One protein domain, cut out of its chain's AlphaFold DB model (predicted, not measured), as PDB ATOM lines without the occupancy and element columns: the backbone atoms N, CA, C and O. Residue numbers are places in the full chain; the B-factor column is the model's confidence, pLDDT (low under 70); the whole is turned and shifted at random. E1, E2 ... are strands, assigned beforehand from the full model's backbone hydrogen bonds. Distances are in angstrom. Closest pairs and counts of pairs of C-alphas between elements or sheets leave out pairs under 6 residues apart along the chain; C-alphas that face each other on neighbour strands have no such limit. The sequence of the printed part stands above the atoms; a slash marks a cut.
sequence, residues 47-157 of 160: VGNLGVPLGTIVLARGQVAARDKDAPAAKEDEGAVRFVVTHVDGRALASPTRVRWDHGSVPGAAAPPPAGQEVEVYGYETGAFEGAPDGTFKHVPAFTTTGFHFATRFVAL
ATOM      1  N   VAL A  47      -9.933 -17.098  35.612       91.31
ATOM      2  CA  VAL A  47     -10.550 -16.182  36.577       91.31
ATOM      3  C   VAL A  47     -11.502 -15.250  35.830       91.31
ATOM      4  O   VAL A  47     -11.111 -14.613  34.854       91.31
ATOM      5  N   GLY A  48     -12.758 -15.210  36.272       90.94
ATOM      6  CA  GLY A  48     -13.791 -14.346  35.713       90.94
ATOM      7  C   GLY A  48     -13.687 -12.895  36.185       90.94
ATOM      8  O   GLY A  48     -12.836 -12.536  37.005       90.94
ATOM      9  N   ASN A  49     -14.601 -12.055  35.705       92.94
ATOM     10  CA  ASN A  49     -14.659 -10.642  36.073       92.94
ATOM     11  C   ASN A  49     -15.008 -10.432  37.554       92.94
ATOM     12  O   ASN A  49     -14.684  -9.394  38.121       92.94
ATOM     13  N   LEU A  50     -15.630 -11.420  38.203       94.25
ATOM     14  CA  LEU A  50     -15.914 -11.390  39.641       94.25
ATOM     15  C   LEU A  50     -14.686 -11.696  40.520       94.25
ATOM     16  O   LEU A  50     -14.802 -11.730  41.745       94.25
ATOM     17  N   GLY A  51     -13.511 -11.923  39.921       92.75
ATOM     18  CA  GLY A  51     -12.266 -12.191  40.647       92.75
ATOM     19  C   GLY A  51     -12.174 -13.601  41.239       92.75
ATOM     20  O   GLY A  51     -11.292 -13.871  42.053       92.75
ATOM     21  N   VAL A  52     -13.070 -14.501  40.829       94.00
ATOM     22  CA  VAL A  52     -13.092 -15.923  41.198       94.00
ATOM     23  C   VAL A  52     -13.020 -16.795  39.940       94.00
ATOM     24  O   VAL A  52     -13.339 -16.312  38.850       94.00
ATOM     25  N   PRO A  53     -12.611 -18.071  40.043       94.50
ATOM     26  CA  PRO A  53     -12.652 -18.987  38.909       94.50
ATOM     27  C   PRO A  53     -14.054 -19.093  38.301       94.50
ATOM     28  O   PRO A  53     -15.041 -19.191  39.038       94.50
ATOM     29  N   LEU A  54     -14.146 -19.129  36.970       92.69
ATOM     30  CA  LEU A  54     -15.412 -19.394  36.281       92.69
ATOM     31  C   LEU A  54     -16.026 -20.719  36.767       92.69
ATOM     32  O   LEU A  54     -15.319 -21.693  37.020       92.69
ATOM     33  N   GLY A  55     -17.348 -20.748  36.919       91.12
ATOM     34  CA  GLY A  55     -18.102 -21.885  37.454       91.12
ATOM     35  C   GLY A  55     -18.133 -21.980  38.984       91.12
ATOM     36  O   GLY A  55     -18.850 -22.824  39.518       91.12
ATOM     37  N   THR A  56     -17.409 -21.116  39.705       94.75
ATOM     38  CA  THR A  56     -17.467 -21.080  41.174       94.75
ATOM     39  C   THR A  56     -18.806 -20.510  41.630       94.75
ATOM     40  O   THR A  56     -19.162 -19.390  41.264       94.75
ATOM     41  N   ILE A  57     -19.538 -21.275  42.446       95.94
ATOM     42  CA  ILE A  57     -20.762 -20.792  43.089       95.94
ATOM     43  C   ILE A  57     -20.373 -19.809  44.189       95.94
ATOM     44  O   ILE A  57     -19.636 -20.166  45.104       95.94
ATOM     45  N   VAL A  58     -20.917 -18.603  44.102       96.75
ATOM     46  CA  VAL A  58     -20.687 -17.501  45.035       96.75
ATOM     47  C   VAL A  58     -22.003 -16.855  45.445       96.75
ATOM     48  O   VAL A  58     -23.005 -16.934  44.728       96.75
ATOM     49  N   LEU A  59     -21.997 -16.176  46.588       97.62
ATOM     50  CA  LEU A  59     -23.038 -15.232  46.971       97.62
ATOM     51  C   LEU A  59     -22.678 -13.846  46.426       97.62
ATOM     52  O   LEU A  59     -21.779 -13.179  46.935       97.62
ATOM     53  N   ALA A  60     -23.372 -13.413  45.379       97.19
ATOM     54  CA  ALA A  60     -23.150 -12.116  44.756       97.19
ATOM     55  C   ALA A  60     -24.174 -11.092  45.254       97.19
ATOM     56  O   ALA A  60     -25.377 -11.357  45.239       97.19
ATOM     57  N   ARG A  61     -23.707  -9.897  45.631       97.75
ATOM     58  CA  ARG A  61     -24.561  -8.747  45.957       97.75
ATOM     59  C   ARG A  61     -24.332  -7.616  44.971       97.75
ATOM     60  O   ARG A  61     -23.188  -7.299  44.639       97.75
ATOM     61  N   GLY A  62     -25.407  -6.983  44.521       96.31
ATOM     62  CA  GLY A  62     -25.320  -5.898  43.555       96.31
ATOM     63  C   GLY A  62     -26.671  -5.332  43.152       96.31
ATOM     64  O   GLY A  62     -27.705  -5.750  43.662       96.31
ATOM     65  N   GLN A  63     -26.662  -4.411  42.193       95.56
ATOM     66  CA  GLN A  63     -27.877  -3.808  41.653       95.56
ATOM     67  C   GLN A  63     -28.203  -4.362  40.268       95.56
ATOM     68  O   GLN A  63     -27.337  -4.456  39.396       95.56
ATOM     69  N   VAL A  64     -29.470  -4.685  40.031       92.94
ATOM     70  CA  VAL A  64     -29.948  -5.026  38.693       92.94
ATOM     71  C   VAL A  64     -30.126  -3.748  37.890       92.94
ATOM     72  O   VAL A  64     -30.936  -2.890  38.220       92.94
ATOM     73  N   ALA A  65     -29.349  -3.606  36.826       85.38
ATOM     74  CA  ALA A  65     -29.400  -2.475  35.923       85.38
ATOM     75  C   ALA A  65     -30.201  -2.836  34.667       85.38
ATOM     76  O   ALA A  65     -30.008  -3.890  34.050       85.38
ATOM     77  N   ALA A  66     -31.073  -1.914  34.259       68.56
ATOM     78  CA  ALA A  66     -31.650  -1.951  32.925       68.56
ATOM     79  C   ALA A  66     -30.542  -1.785  31.871       68.56
ATOM     80  O   ALA A  66     -29.429  -1.332  32.171       68.56
ATOM     81  N   ARG A  67     -30.868  -2.146  30.627       65.88
ATOM     82  CA  ARG A  67     -30.044  -1.828  29.461       65.88
ATOM     83  C   ARG A  67     -29.657  -0.348  29.496       65.88
ATOM     84  O   ARG A  67     -30.490   0.507  29.801       65.88
ATOM     85  N   ASP A  68     -28.396  -0.077  29.186       63.31
ATOM     86  CA  ASP A  68     -27.909   1.288  29.043       63.31
ATOM     87  C   ASP A  68     -28.663   1.967  27.889       63.31
ATOM     88  O   ASP A  68     -28.708   1.435  26.774       63.31
ATOM     89  N   LYS A  69     -29.333   3.088  28.176       54.88
ATOM     90  CA  LYS A  69     -30.154   3.798  27.183       54.88
ATOM     91  C   LYS A  69     -29.288   4.464  26.116       54.88
ATOM     92  O   LYS A  69     -29.767   4.639  24.998       54.88
ATOM     93  N   ASP A  70     -28.034   4.758  26.454       54.31
ATOM     94  CA  ASP A  70     -27.115   5.536  25.625       54.31
ATOM     95  C   ASP A  70     -26.141   4.650  24.830       54.31
ATOM     96  O   ASP A  70     -25.461   5.121  23.918       54.31
ATOM     97  N   ALA A  71     -26.098   3.342  25.115       56.78
ATOM     98  CA  ALA A  71     -25.328   2.391  24.322       56.78
ATOM     99  C   ALA A  71     -26.071   2.046  23.014       56.78
ATOM    100  O   ALA A  71     -27.282   1.776  23.051       56.78
ATOM    101  N   PRO A  72     -25.384   1.988  21.855       53.78
ATOM    102  CA  PRO A  72     -25.997   1.514  20.621       53.78
ATOM    103  C   PRO A  72     -26.558   0.103  20.830       53.78
ATOM    104  O   PRO A  72     -25.917  -0.762  21.425       53.78
ATOM    105  N   ALA A  73     -27.798  -0.121  20.396       54.16
ATOM    106  CA  ALA A  73     -28.454  -1.416  20.513       54.16
ATOM    107  C   ALA A  73     -27.831  -2.405  19.537       54.16
ATOM    108  O   ALA A  73     -28.252  -2.508  18.387       54.16
ATOM    109  N   ALA A  74     -26.834  -3.157  20.001       60.25
ATOM    110  CA  ALA A  74     -26.552  -4.434  19.380       60.25
ATOM    111  C   ALA A  74     -27.804  -5.311  19.550       60.25
ATOM    112  O   ALA A  74     -28.388  -5.364  20.634       60.25
ATOM    113  N   LYS A  75     -28.249  -5.988  18.484       60.12
ATOM    114  CA  LYS A  75     -29.426  -6.881  18.550       60.12
ATOM    115  C   LYS A  75     -29.279  -7.954  19.637       60.12
ATOM    116  O   LYS A  75     -30.263  -8.390  20.214       60.12
ATOM    117  N   GLU A  76     -28.046  -8.353  19.938       57.97
ATOM    118  CA  GLU A  76     -27.709  -9.323  20.989       57.97
ATOM    119  C   GLU A  76     -27.933  -8.812  22.429       57.97
ATOM    120  O   GLU A  76     -28.017  -9.621  23.363       57.97
ATOM    121  N   ASP A  77     -28.053  -7.490  22.604       61.06
ATOM    122  CA  ASP A  77     -28.346  -6.813  23.873       61.06
ATOM    123  C   ASP A  77     -29.840  -6.523  24.070       61.06
ATOM    124  O   ASP A  77     -30.248  -6.064  25.144       61.06
ATOM    125  N   GLU A  78     -30.677  -6.770  23.059       60.16
ATOM    126  CA  GLU A  78     -32.119  -6.585  23.170       60.16
ATOM    127  C   GLU A  78     -32.688  -7.581  24.198       60.16
ATOM    128  O   GLU A  78     -32.555  -8.796  24.068       60.16
ATOM    129  N   GLY A  79     -33.252  -7.053  25.290       64.94
ATOM    130  CA  GLY A  79     -33.747  -7.851  26.420       64.94
ATOM    131  C   GLY A  79     -32.678  -8.336  27.412       64.94
ATOM    132  O   GLY A  79     -33.019  -9.007  28.387       64.94
ATOM    133  N   ALA A  80     -31.397  -7.994  27.225       73.94
ATOM    134  CA  ALA A  80     -30.345  -8.375  28.165       73.94
ATOM    135  C   ALA A  80     -30.433  -7.554  29.464       73.94
ATOM    136  O   ALA A  80     -30.272  -6.332  29.465       73.94
ATOM    137  N   VAL A  81     -30.635  -8.236  30.593       86.31
ATOM    138  CA  VAL A  81     -30.559  -7.618  31.923       86.31
ATOM    139  C   VAL A  81     -29.111  -7.621  32.404       86.31
ATOM    140  O   VAL A  81     -28.385  -8.606  32.237       86.31
ATOM    141  N   ARG A  82     -28.668  -6.507  32.993       89.94
ATOM    142  CA  ARG A  82     -27.313  -6.366  33.531       89.94
ATOM    143  C   ARG A  82     -27.357  -6.411  35.053       89.94
ATOM    144  O   ARG A  82     -28.259  -5.863  35.672       89.94
ATOM    145  N   PHE A  83     -26.363  -7.045  35.655       93.50
ATOM    146  CA  PHE A  83     -26.173  -7.083  37.097       93.50
ATOM    147  C   PHE A  83     -24.865  -6.379  37.425       93.50
ATOM    148  O   PHE A  83     -23.816  -6.750  36.903       93.50
ATOM    149  N   VAL A  84     -24.934  -5.321  38.225       95.06
ATOM    150  CA  VAL A  84     -23.767  -4.573  38.686       95.06
ATOM    151  C   VAL A  84     -23.401  -5.110  40.060       95.06
ATOM    152  O   VAL A  84     -23.979  -4.707  41.069       95.06
ATOM    153  N   VAL A  85     -22.471  -6.059  40.078       96.81
ATOM    154  CA  VAL A  85     -22.001  -6.733  41.287       96.81
ATOM    155  C   VAL A  85     -21.039  -5.820  42.029       96.81
ATOM    156  O   VAL A  85     -20.135  -5.235  41.433       96.81
ATOM    157  N   THR A  86     -21.232  -5.701  43.336       97.69
ATOM    158  CA  THR A  86     -20.367  -4.924  44.231       97.69
ATOM    159  C   THR A  86     -19.687  -5.804  45.270       97.69
ATOM    160  O   THR A  86     -18.603  -5.448  45.725       97.69
ATOM    161  N   HIS A  87     -20.284  -6.947  45.626       98.12
ATOM    162  CA  HIS A  87     -19.709  -7.889  46.583       98.12
ATOM    163  C   HIS A  87     -19.827  -9.335  46.102       98.12
ATOM    164  O   HIS A  87     -20.809  -9.708  45.460       98.12
ATOM    165  N   VAL A  88     -18.838 -10.140  46.483       97.69
ATOM    166  CA  VAL A  88     -18.772 -11.589  46.273       97.69
ATOM    167  C   VAL A  88     -18.363 -12.228  47.596       97.69
ATOM    168  O   VAL A  88     -17.333 -11.862  48.160       97.69
ATOM    169  N   ASP A  89     -19.194 -13.126  48.126       97.25
ATOM    170  CA  ASP A  89     -18.993 -13.814  49.410       97.25
ATOM    171  C   ASP A  89     -18.669 -12.849  50.567       97.25
ATOM    172  O   ASP A  89     -17.762 -13.057  51.374       97.25
ATOM    173  N   GLY A  90     -19.389 -11.724  50.611       95.12
ATOM    174  CA  GLY A  90     -19.203 -10.667  51.611       95.12
ATOM    175  C   GLY A  90     -17.977  -9.769  51.393       95.12
ATOM    176  O   GLY A  90     -17.841  -8.760  52.083       95.12
ATOM    177  N   ARG A  91     -17.104 -10.066  50.419       96.38
ATOM    178  CA  ARG A  91     -15.963  -9.217  50.051       96.38
ATOM    179  C   ARG A  91     -16.366  -8.202  48.983       96.38
ATOM    180  O   ARG A  91     -16.897  -8.579  47.942       96.38
ATOM    181  N   ALA A  92     -16.060  -6.927  49.212       97.06
ATOM    182  CA  ALA A  92     -16.224  -5.885  48.202       97.06
ATOM    183  C   ALA A  92     -15.263  -6.099  47.019       97.06
ATOM    184  O   ALA A  92     -14.082  -6.404  47.211       97.06
ATOM    185  N   LEU A  93     -15.764  -5.920  45.798       95.31
ATOM    186  CA  LEU A  93     -14.945  -5.916  44.589       95.31
ATOM    187  C   LEU A  93     -14.122  -4.624  44.501       95.31
ATOM    188  O   LEU A  93     -14.542  -3.575  44.989       95.31
ATOM    189  N   ALA A  94     -12.963  -4.688  43.836       93.94
ATOM    190  CA  ALA A  94     -12.102  -3.518  43.623       93.94
ATOM    191  C   ALA A  94     -12.819  -2.397  42.849       93.94
ATOM    192  O   ALA A  94     -12.580  -1.214  43.082       93.94
ATOM    193  N   SER A  95     -13.725  -2.779  41.950       94.06
ATOM    194  CA  SER A  95     -14.659  -1.889  41.272       94.06
ATOM    195  C   SER A  95     -15.983  -2.620  41.012       94.06
ATOM    196  O   SER A  95     -15.990  -3.847  40.847       94.06
ATOM    197  N   PRO A  96     -17.126  -1.904  40.976       94.75
ATOM    198  CA  PRO A  96     -18.394  -2.505  40.591       94.75
ATOM    199  C   PRO A  96     -18.295  -3.136  39.202       94.75
ATOM    200  O   PRO A  96     -17.922  -2.476  38.232       94.75
ATOM    201  N   THR A  97     -18.643  -4.415  39.104       94.25
ATOM    202  CA  THR A  97     -18.472  -5.198  37.879       94.25
ATOM    203  C   THR A  97     -19.823  -5.472  37.243       94.25
ATOM    204  O   THR A  97     -20.727  -6.016  37.875       94.25
ATOM    205  N   ARG A  98     -19.973  -5.099  35.971       91.44
ATOM    206  CA  ARG A  98     -21.199  -5.334  35.207       91.44
ATOM    207  C   ARG A  98     -21.118  -6.676  34.489       91.44
ATOM    208  O   ARG A  98     -20.283  -6.859  33.614       91.44
ATOM    209  N   VAL A  99     -22.051  -7.570  34.791       91.31
ATOM    210  CA  VAL A  99     -22.191  -8.878  34.136       91.31
ATOM    211  C   VAL A  99     -23.574  -9.013  33.501       91.31
ATOM    212  O   VAL A  99     -24.538  -8.367  33.920       91.31
ATOM    213  N   ARG A 100     -23.690  -9.811  32.434       90.62
ATOM    214  CA  ARG A 100     -24.995 -10.152  31.841       90.62
ATOM    215  C   ARG A 100     -25.690 -11.172  32.735       90.62
ATOM    216  O   ARG A 100     -25.084 -12.190  33.040       90.62
ATOM    217  N   TRP A 101     -26.943 -10.930  33.108       91.94
ATOM    218  CA  TRP A 101     -27.754 -11.937  33.787       91.94
ATOM    219  C   TRP A 101     -28.251 -12.957  32.766       91.94
ATOM    220  O   TRP A 101     -28.977 -12.613  31.829       91.94
ATOM    221  N   ASP A 102     -27.870 -14.212  32.948       89.50
ATOM    222  CA  ASP A 102     -28.305 -15.325  32.122       89.50
ATOM    223  C   ASP A 102     -29.347 -16.159  32.868       89.50
ATOM    224  O   ASP A 102     -29.086 -16.723  33.929       89.50
ATOM    225  N   HIS A 103     -30.550 -16.207  32.303       84.19
ATOM    226  CA  HIS A 103     -31.670 -16.998  32.808       84.19
ATOM    227  C   HIS A 103     -32.156 -18.040  31.788       84.19
ATOM    228  O   HIS A 103     -33.115 -18.757  32.062       84.19
ATOM    229  N   GLY A 104     -31.532 -18.105  30.605       81.19
ATOM    230  CA  GLY A 104     -31.977 -18.943  29.490       81.19
ATOM    231  C   GLY A 104     -31.084 -20.155  29.240       81.19
ATOM    232  O   GLY A 104     -31.575 -21.182  28.778       81.19
ATOM    233  N   SER A 105     -29.793 -20.068  29.567       79.06
ATOM    234  CA  SER A 105     -28.840 -21.139  29.240       79.06
ATOM    235  C   SER A 105     -28.908 -22.351  30.173       79.06
ATOM    236  O   SER A 105     -28.398 -23.413  29.823       79.06
ATOM    237  N   VAL A 106     -29.516 -22.217  31.357       82.56
ATOM    238  CA  VAL A 106     -29.574 -23.285  32.367       82.56
ATOM    239  C   VAL A 106     -31.015 -23.482  32.847       82.56
ATOM    240  O   VAL A 106     -31.614 -22.538  33.371       82.56
ATOM    241  N   PRO A 107     -31.585 -24.698  32.728       84.62
ATOM    242  CA  PRO A 107     -32.904 -24.998  33.270       84.62
ATOM    243  C   PRO A 107     -32.978 -24.707  34.772       84.62
ATOM    244  O   PRO A 107     -32.195 -25.228  35.562       84.62
ATOM    245  N   GLY A 108     -33.943 -23.881  35.175       82.50
ATOM    246  CA  GLY A 108     -34.144 -23.518  36.580       82.50
ATOM    247  C   GLY A 108     -33.269 -22.368  37.091       82.50
ATOM    248  O   GLY A 108     -33.335 -22.074  38.287       82.50
ATOM    249  N   ALA A 109     -32.506 -21.696  36.221       88.50
ATOM    250  CA  ALA A 109     -31.885 -20.417  36.552       88.50
ATOM    251  C   ALA A 109     -32.946 -19.394  36.996       88.50
ATOM    252  O   ALA A 109     -34.081 -19.382  36.509       88.50
ATOM    253  N   ALA A 110     -32.587 -18.543  37.953       90.81
ATOM    254  CA  ALA A 110     -33.476 -17.504  38.444       90.81
ATOM    255  C   ALA A 110     -33.657 -16.416  37.376       90.81
ATOM    256  O   ALA A 110     -32.683 -15.911  36.811       90.81
ATOM    257  N   ALA A 111     -34.909 -16.027  37.134       90.38
ATOM    258  CA  ALA A 111     -35.204 -14.843  36.342       90.38
ATOM    259  C   ALA A 111     -34.652 -13.594  37.054       90.38
ATOM    260  O   ALA A 111     -34.683 -13.536  38.290       90.38
ATOM    261  N   PRO A 112     -34.157 -12.597  36.304       89.50
ATOM    262  CA  PRO A 112     -33.719 -11.356  36.911       89.50
ATOM    263  C   PRO A 112     -34.906 -10.631  37.568       89.50
ATOM    264  O   PRO A 112     -35.999 -10.593  36.993       89.50
ATOM    265  N   PRO A 113     -34.711 -10.027  38.749       90.25
ATOM    266  CA  PRO A 113     -35.700  -9.144  39.353       90.25
ATOM    267  C   PRO A 113     -35.831  -7.834  38.546       90.25
ATOM    268  O   PRO A 113     -35.023  -7.566  37.649       90.25
ATOM    269  N   PRO A 114     -36.831  -6.985  38.851       88.56
ATOM    270  CA  PRO A 114     -36.969  -5.677  38.220       88.56
ATOM    271  C   PRO A 114     -35.700  -4.824  38.338       88.56
ATOM    272  O   PRO A 114     -35.024  -4.814  39.370       88.56
ATOM    273  N   ALA A 115     -35.400  -4.062  37.285       89.25
ATOM    274  CA  ALA A 115     -34.286  -3.123  37.295       89.25
ATOM    275  C   ALA A 115     -34.417  -2.093  38.432       89.25
ATOM    276  O   ALA A 115     -35.514  -1.694  38.819       89.25
ATOM    277  N   GLY A 116     -33.275  -1.649  38.948       88.31
ATOM    278  CA  GLY A 116     -33.149  -0.746  40.086       88.31
ATOM    279  C   GLY A 116     -33.040  -1.456  41.435       88.31
ATOM    280  O   GLY A 116     -32.564  -0.835  42.383       88.31
ATOM    281  N   GLN A 117     -33.414  -2.737  41.535       91.25
ATOM    282  CA  GLN A 117     -33.340  -3.479  42.796       91.25
ATOM    283  C   GLN A 117     -31.905  -3.875  43.153       91.25
ATOM    284  O   GLN A 117     -31.167  -4.383  42.305       91.25
ATOM    285  N   GLU A 118     -31.527  -3.677  44.418       94.56
ATOM    286  CA  GLU A 118     -30.366  -4.346  45.007       94.56
ATOM    287  C   GLU A 118     -30.779  -5.759  45.422       94.56
ATOM    288  O   GLU A 118     -31.813  -5.949  46.066       94.56
ATOM    289  N   VAL A 119     -29.984  -6.751  45.035       95.50
ATOM    290  CA  VAL A 119     -30.218  -8.152  45.369       95.50
ATOM    291  C   VAL A 119     -28.943  -8.830  45.825       95.50
ATOM    292  O   VAL A 119     -27.840  -8.491  45.396       95.50
ATOM    293  N   GLU A 120     -29.133  -9.824  46.680       96.25
ATOM    294  CA  GLU A 120     -28.118 -10.782  47.085       96.25
ATOM    295  C   GLU A 120     -28.571 -12.171  46.629       96.25
ATOM    296  O   GLU A 120     -29.683 -12.609  46.943       96.25
ATOM    297  N   VAL A 121     -27.756 -12.839  45.817       96.19
ATOM    298  CA  VAL A 121     -28.164 -14.046  45.099       96.19
ATOM    299  C   VAL A 121     -27.000 -15.015  44.934       96.19
ATOM    300  O   VAL A 121     -25.874 -14.615  44.644       96.19
ATOM    301  N   TYR A 122     -27.280 -16.307  45.105       96.25
ATOM    302  CA  TYR A 122     -26.323 -17.350  44.756       96.25
ATOM    303  C   TYR A 122     -26.247 -17.492  43.244       96.25
ATOM    304  O   TYR A 122     -27.275 -17.564  42.572       96.25
ATOM    305  N   GLY A 123     -25.044 -17.582  42.705       95.44
ATOM    306  CA  GLY A 123     -24.842 -17.768  41.279       95.44
ATOM    307  C   GLY A 123     -23.399 -18.066  40.948       95.44
ATOM    308  O   GLY A 123     -22.565 -18.198  41.838       95.44
ATOM    309  N   TYR A 124     -23.106 -18.185  39.663       95.44
ATOM    310  CA  TYR A 124     -21.745 -18.358  39.180       95.44
ATOM    311  C   TYR A 124     -21.546 -17.604  37.872       95.44
ATOM    312  O   TYR A 124     -22.474 -17.420  37.081       95.44
ATOM    313  N   GLU A 125     -20.314 -17.163  37.646       94.31
ATOM    314  CA  GLU A 125     -19.906 -16.598  36.367       94.31
ATOM    315  C   GLU A 125     -19.485 -17.724  35.417       94.31
ATOM    316  O   GLU A 125     -18.742 -18.625  35.797       94.31
ATOM    317  N   THR A 126     -19.958 -17.679  34.179       92.12
ATOM    318  CA  THR A 126     -19.583 -18.592  33.095       92.12
ATOM    319  C   THR A 126     -19.033 -17.801  31.913       92.12
ATOM    320  O   THR A 126     -19.319 -16.611  31.782       92.12
ATOM    321  N   GLY A 127     -18.264 -18.453  31.044       88.31
ATOM    322  CA  GLY A 127     -17.674 -17.843  29.854       88.31
ATOM    323  C   GLY A 127     -18.006 -18.602  28.573       88.31
ATOM    324  O   GLY A 127     -18.208 -19.816  28.601       88.31
ATOM    325  N   ALA A 128     -18.061 -17.885  27.454       84.19
ATOM    326  CA  ALA A 128     -18.242 -18.447  26.121       84.19
ATOM    327  C   ALA A 128     -17.520 -17.591  25.074       84.19
ATOM    328  O   ALA A 128     -17.348 -16.385  25.251       84.19
ATOM    329  N   PHE A 129     -17.122 -18.215  23.965       83.75
ATOM    330  CA  PHE A 129     -16.748 -17.467  22.771       83.75
ATOM    331  C   PHE A 129     -18.004 -17.092  21.989       83.75
ATOM    332  O   PHE A 129     -18.852 -17.941  21.713       83.75
ATOM    333  N   GLU A 130     -18.105 -15.818  21.636       84.62
ATOM    334  CA  GLU A 130     -19.190 -15.231  20.860       84.62
ATOM    335  C   GLU A 130     -18.649 -14.730  19.511       84.62
ATOM    336  O   GLU A 130     -17.455 -14.455  19.365       84.62
ATOM    337  N   GLY A 131     -19.527 -14.638  18.509       83.44
ATOM    338  CA  GLY A 131     -19.178 -14.198  17.156       83.44
ATOM    339  C   GLY A 131     -18.702 -15.312  16.217       83.44
ATOM    340  O   GLY A 131     -18.803 -16.504  16.513       83.44
ATOM    341  N   ALA A 132     -18.208 -14.917  15.041       84.69
ATOM    342  CA  ALA A 132     -17.707 -15.835  14.017       84.69
ATOM    343  C   ALA A 132     -16.171 -15.805  13.960       84.69
ATOM    344  O   ALA A 132     -15.617 -14.728  13.730       84.69
ATOM    345  N   PRO A 133     -15.476 -16.952  14.113       86.00
ATOM    346  CA  PRO A 133     -14.021 -17.022  13.996       86.00
ATOM    347  C   PRO A 133     -13.493 -16.476  12.668       86.00
ATOM    348  O   PRO A 133     -14.150 -16.586  11.623       86.00
ATOM    349  N   ASP A 134     -12.258 -15.975  12.682       83.12
ATOM    350  CA  ASP A 134     -11.593 -15.484  11.478       83.12
ATOM    351  C   ASP A 134     -11.545 -16.554  10.380       83.12
ATOM    352  O   ASP A 134     -11.121 -17.692  10.576       83.12
ATOM    353  N   GLY A 135     -11.973 -16.171   9.177       83.38
ATOM    354  CA  GLY A 135     -12.001 -17.061   8.019       83.38
ATOM    355  C   GLY A 135     -13.243 -17.944   7.897       83.38
ATOM    356  O   GLY A 135     -13.357 -18.625   6.880       83.38
ATOM    357  N   THR A 136     -14.203 -17.884   8.829       85.62
ATOM    358  CA  THR A 136     -15.486 -18.616   8.727       85.62
ATOM    359  C   THR A 136     -16.169 -18.381   7.374       85.62
ATOM    360  O   THR A 136     -16.556 -19.324   6.685       85.62
ATOM    361  N   PHE A 137     -16.209 -17.128   6.912       87.31
ATOM    362  CA  PHE A 137     -16.857 -16.736   5.654       87.31
ATOM    363  C   PHE A 137     -16.110 -17.120   4.372       87.31
ATOM    364  O   PHE A 137     -16.556 -16.808   3.272       87.31
ATOM    365  N   LYS A 138     -14.986 -17.836   4.485       90.19
ATOM    366  CA  LYS A 138     -14.381 -18.533   3.340       90.19
ATOM    367  C   LYS A 138     -15.144 -19.812   2.984       90.19
ATOM    368  O   LYS A 138     -14.963 -20.334   1.889       90.19
ATOM    369  N   HIS A 139     -15.956 -20.324   3.909       88.69
ATOM    370  CA  HIS A 139     -16.624 -21.621   3.796       88.69
ATOM    371  C   HIS A 139     -18.153 -21.520   3.782       88.69
ATOM    372  O   HIS A 139     -18.819 -22.453   3.342       88.69
ATOM    373  N   VAL A 140     -18.712 -20.399   4.242       84.94
ATOM    374  CA  VAL A 140     -20.157 -20.135   4.283       84.94
ATOM    375  C   VAL A 140     -20.450 -18.694   3.842       84.94
ATOM    376  O   VAL A 140     -19.561 -17.846   3.955       84.94
ATOM    377  N   PRO A 141     -21.667 -18.383   3.354       87.94
ATOM    378  CA  PRO A 141     -22.038 -17.017   2.992       87.94
ATOM    379  C   PRO A 141     -21.854 -16.025   4.147       87.94
ATOM    380  O   PRO A 141     -22.169 -16.330   5.299       87.94
ATOM    381  N   ALA A 142     -21.365 -14.825   3.823       83.06
ATOM    382  CA  ALA A 142     -21.174 -13.755   4.793       83.06
ATOM    383  C   ALA A 142     -22.501 -13.156   5.268       83.06
ATOM    384  O   ALA A 142     -23.407 -12.902   4.475       83.06
ATOM    385  N   PHE A 143     -22.581 -12.883   6.566       79.50
ATOM    386  CA  PHE A 143     -23.641 -12.098   7.190       79.50
ATOM    387  C   PHE A 143     -23.029 -11.192   8.261       79.50
ATOM    388  O   PHE A 143     -21.882 -11.376   8.665       79.50
ATOM    389  N   THR A 144     -23.780 -10.189   8.710       77.25
ATOM    390  CA  THR A 144     -23.306  -9.268   9.748       77.25
ATOM    391  C   THR A 144     -23.104 -10.011  11.066       77.25
ATOM    392  O   THR A 144     -24.070 -10.507  11.644       77.25
ATOM    393  N   THR A 145     -21.868 -10.049  11.561       74.69
ATOM    394  CA  THR A 145     -21.515 -10.626  12.866       74.69
ATOM    395  C   THR A 145     -20.916  -9.579  13.785       74.69
ATOM    396  O   THR A 145     -20.186  -8.695  13.338       74.69
ATOM    397  N   THR A 146     -21.151  -9.734  15.081       65.69
ATOM    398  CA  THR A 146     -20.302  -9.156  16.121       65.69
ATOM    399  C   THR A 146     -19.027 -10.011  16.167       65.69
ATOM    400  O   THR A 146     -19.103 -11.234  16.049       65.69
ATOM    401  N   GLY A 147     -17.838  -9.396  16.129       79.31
ATOM    402  CA  GLY A 147     -16.562 -10.109  15.917       79.31
ATOM    403  C   GLY A 147     -16.292 -11.246  16.919       79.31
ATOM    404  O   GLY A 147     -16.975 -11.356  17.932       79.31
ATOM    405  N   PHE A 148     -15.289 -12.093  16.662       84.19
ATOM    406  CA  PHE A 148     -14.966 -13.224  17.545       84.19
ATOM    407  C   PHE A 148     -14.290 -12.774  18.846       84.19
ATOM    408  O   PHE A 148     -13.196 -12.210  18.808       84.19
ATOM    409  N   HIS A 149     -14.914 -13.028  19.998       81.12
ATOM    410  CA  HIS A 149     -14.369 -12.641  21.304       81.12
ATOM    411  C   HIS A 149     -14.866 -13.541  22.442       81.12
ATOM    412  O   HIS A 149     -15.874 -14.229  22.313       81.12
ATOM    413  N   PHE A 150     -14.150 -13.546  23.569       84.88
ATOM    414  CA  PHE A 150     -14.592 -14.213  24.794       84.88
ATOM    415  C   PHE A 150     -15.461 -13.266  25.625       84.88
ATOM    416  O   PHE A 150     -15.083 -12.116  25.852       84.88
ATOM    417  N   ALA A 151     -16.601 -13.755  26.100       86.31
ATOM    418  CA  ALA A 151     -17.543 -13.008  26.920       86.31
ATOM    419  C   ALA A 151     -17.965 -13.829  28.143       86.31
ATOM    420  O   ALA A 151     -18.025 -15.060  28.091       86.31
ATOM    421  N   THR A 152     -18.286 -13.147  29.247       89.38
ATOM    422  CA  THR A 152     -18.775 -13.790  30.472       89.38
ATOM    423  C   THR A 152     -20.188 -13.358  30.846       89.38
ATOM    424  O   THR A 152     -20.672 -12.276  30.495       89.38
ATOM    425  N   ARG A 153     -20.889 -14.249  31.546       91.19
ATOM    426  CA  ARG A 153     -22.288 -14.101  31.958       91.19
ATOM    427  C   ARG A 153     -22.468 -14.663  33.363       91.19
ATOM    428  O   ARG A 153     -21.753 -15.576  33.758       91.19
ATOM    429  N   PHE A 154     -23.429 -14.142  34.110       92.94
ATOM    430  CA  PHE A 154     -23.754 -14.584  35.461       92.94
ATOM    431  C   PHE A 154     -25.055 -15.380  35.463       92.94
ATOM    432  O   PHE A 154     -26.094 -14.870  35.043       92.94
ATOM    433  N   VAL A 155     -24.998 -16.614  35.960       92.81
ATOM    434  CA  VAL A 155     -26.161 -17.487  36.132       92.81
ATOM    435  C   VAL A 155     -26.578 -17.443  37.594       92.81
ATOM    436  O   VAL A 155     -25.855 -17.919  38.468       92.81
ATOM    437  N   ALA A 156     -27.757 -16.888  37.861       91.12
ATOM    438  CA  ALA A 156     -28.337 -16.882  39.196       91.12
ATOM    439  C   ALA A 156     -29.090 -18.188  39.475       91.12
ATOM    440  O   ALA A 156     -29.851 -18.682  38.642       91.12
ATOM    441  N   LEU A 157     -28.914 -18.737  40.671       90.12
ATOM    442  CA  LEU A 157     -29.543 -19.971  41.122       90.12
ATOM    443  C   LEU A 157     -30.828 -19.661  41.889       90.12
ATOM    444  O   LEU A 157     -30.864 -18.799  42.769       90.12
TER     445      LEU A 157
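Overview. This is residues 47 to 157 of the 160 residues of an uncharacterized protein of Deltaproteobacteria bacterium RBG_16_71_12 (UniProt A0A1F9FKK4). Five strands make a small closed barrel, and the hairpin of its strands E4 and E5 runs on past the ring to a long loop, of which residues 135 to 142 stick out at one end. Two more long loops, residues 66 to 81 and 103 to 117, join strands of the barrel. The printed part has 111 residues with no named helix and five named strands, E1 to E5 along the chain; round the ring run E1, E2, E3, E5, E4 and back to E1, a mixed sheet. The class is all strand, though only 48 of the 111 residues are in named elements. The whole is only just compact, close to loose, with a radius of gyration of the C-alphas of 15.4 A, and elongated, with spans of 49 by 30 by 30 A.

Along the chain. The printed part begins at Val 47, and E1 is residues 58 to 65, 19.6 A long, from C-alpha 58 at (-20.687, -17.501, 45.035); it bends by 57 degrees at residue 62. E2 is residues 82 to 88. E3, residues 91 to 102, is 22.6 A long and bends by 102 degrees at residue 94. E4, residues 118 to 130, is the longest strand by residues, 28.7 A from first to last C-alpha, ending at (-19.190, -15.231, 20.860); it bends by 86 degrees at residue 121. E5, residues 149 to 156, is 23.1 A long and ends with C-alpha 156 at (-28.337, -16.882, 39.196).

Arrangement. E1, E2 and E3 form a meander, each strand the antiparallel neighbour of the one before. In the hairpin of E1 and E2, N 63 and O 84 are 2.9 A apart, within hydrogen-bond range; in the hairpin of E2 and E3, so are N 85 and O 97, at 2.8 A. The pairing of E3 is staggered, with E2 over residues 91 to 100 and with E5 over 100 to 102. E3 and E5 are parallel, with N 154 and O 100 at 2.8 A. E4 is staggered too, pairing with E1 over residues 118 to 123 and with E5 over 123 to 130. E5 and E4, a hairpin, are antiparallel, with N 126 and O 153 at 2.8 A. E4 and E1 are antiparallel and close the ring, with N 60 and O 121 at 2.9 A. E1 to E4 make a Greek key, a meander of three strands whose first is the antiparallel neighbour of the fourth. E1 and E5 are apart.

Size, cuts and confidence. The C-alphas of Gly 90 and Lys 138, the two farthest apart, are 49.1 A from each other. The printed part has no cut. The link E2 to E3 is tight, and the links E1 to E2, E3 to E4 and E4 to E5 are long, with 16, 15 and 18 residues. The mean pLDDT of the printed part is 86.0, and residues 66 to 79 and residue 146 are under 70.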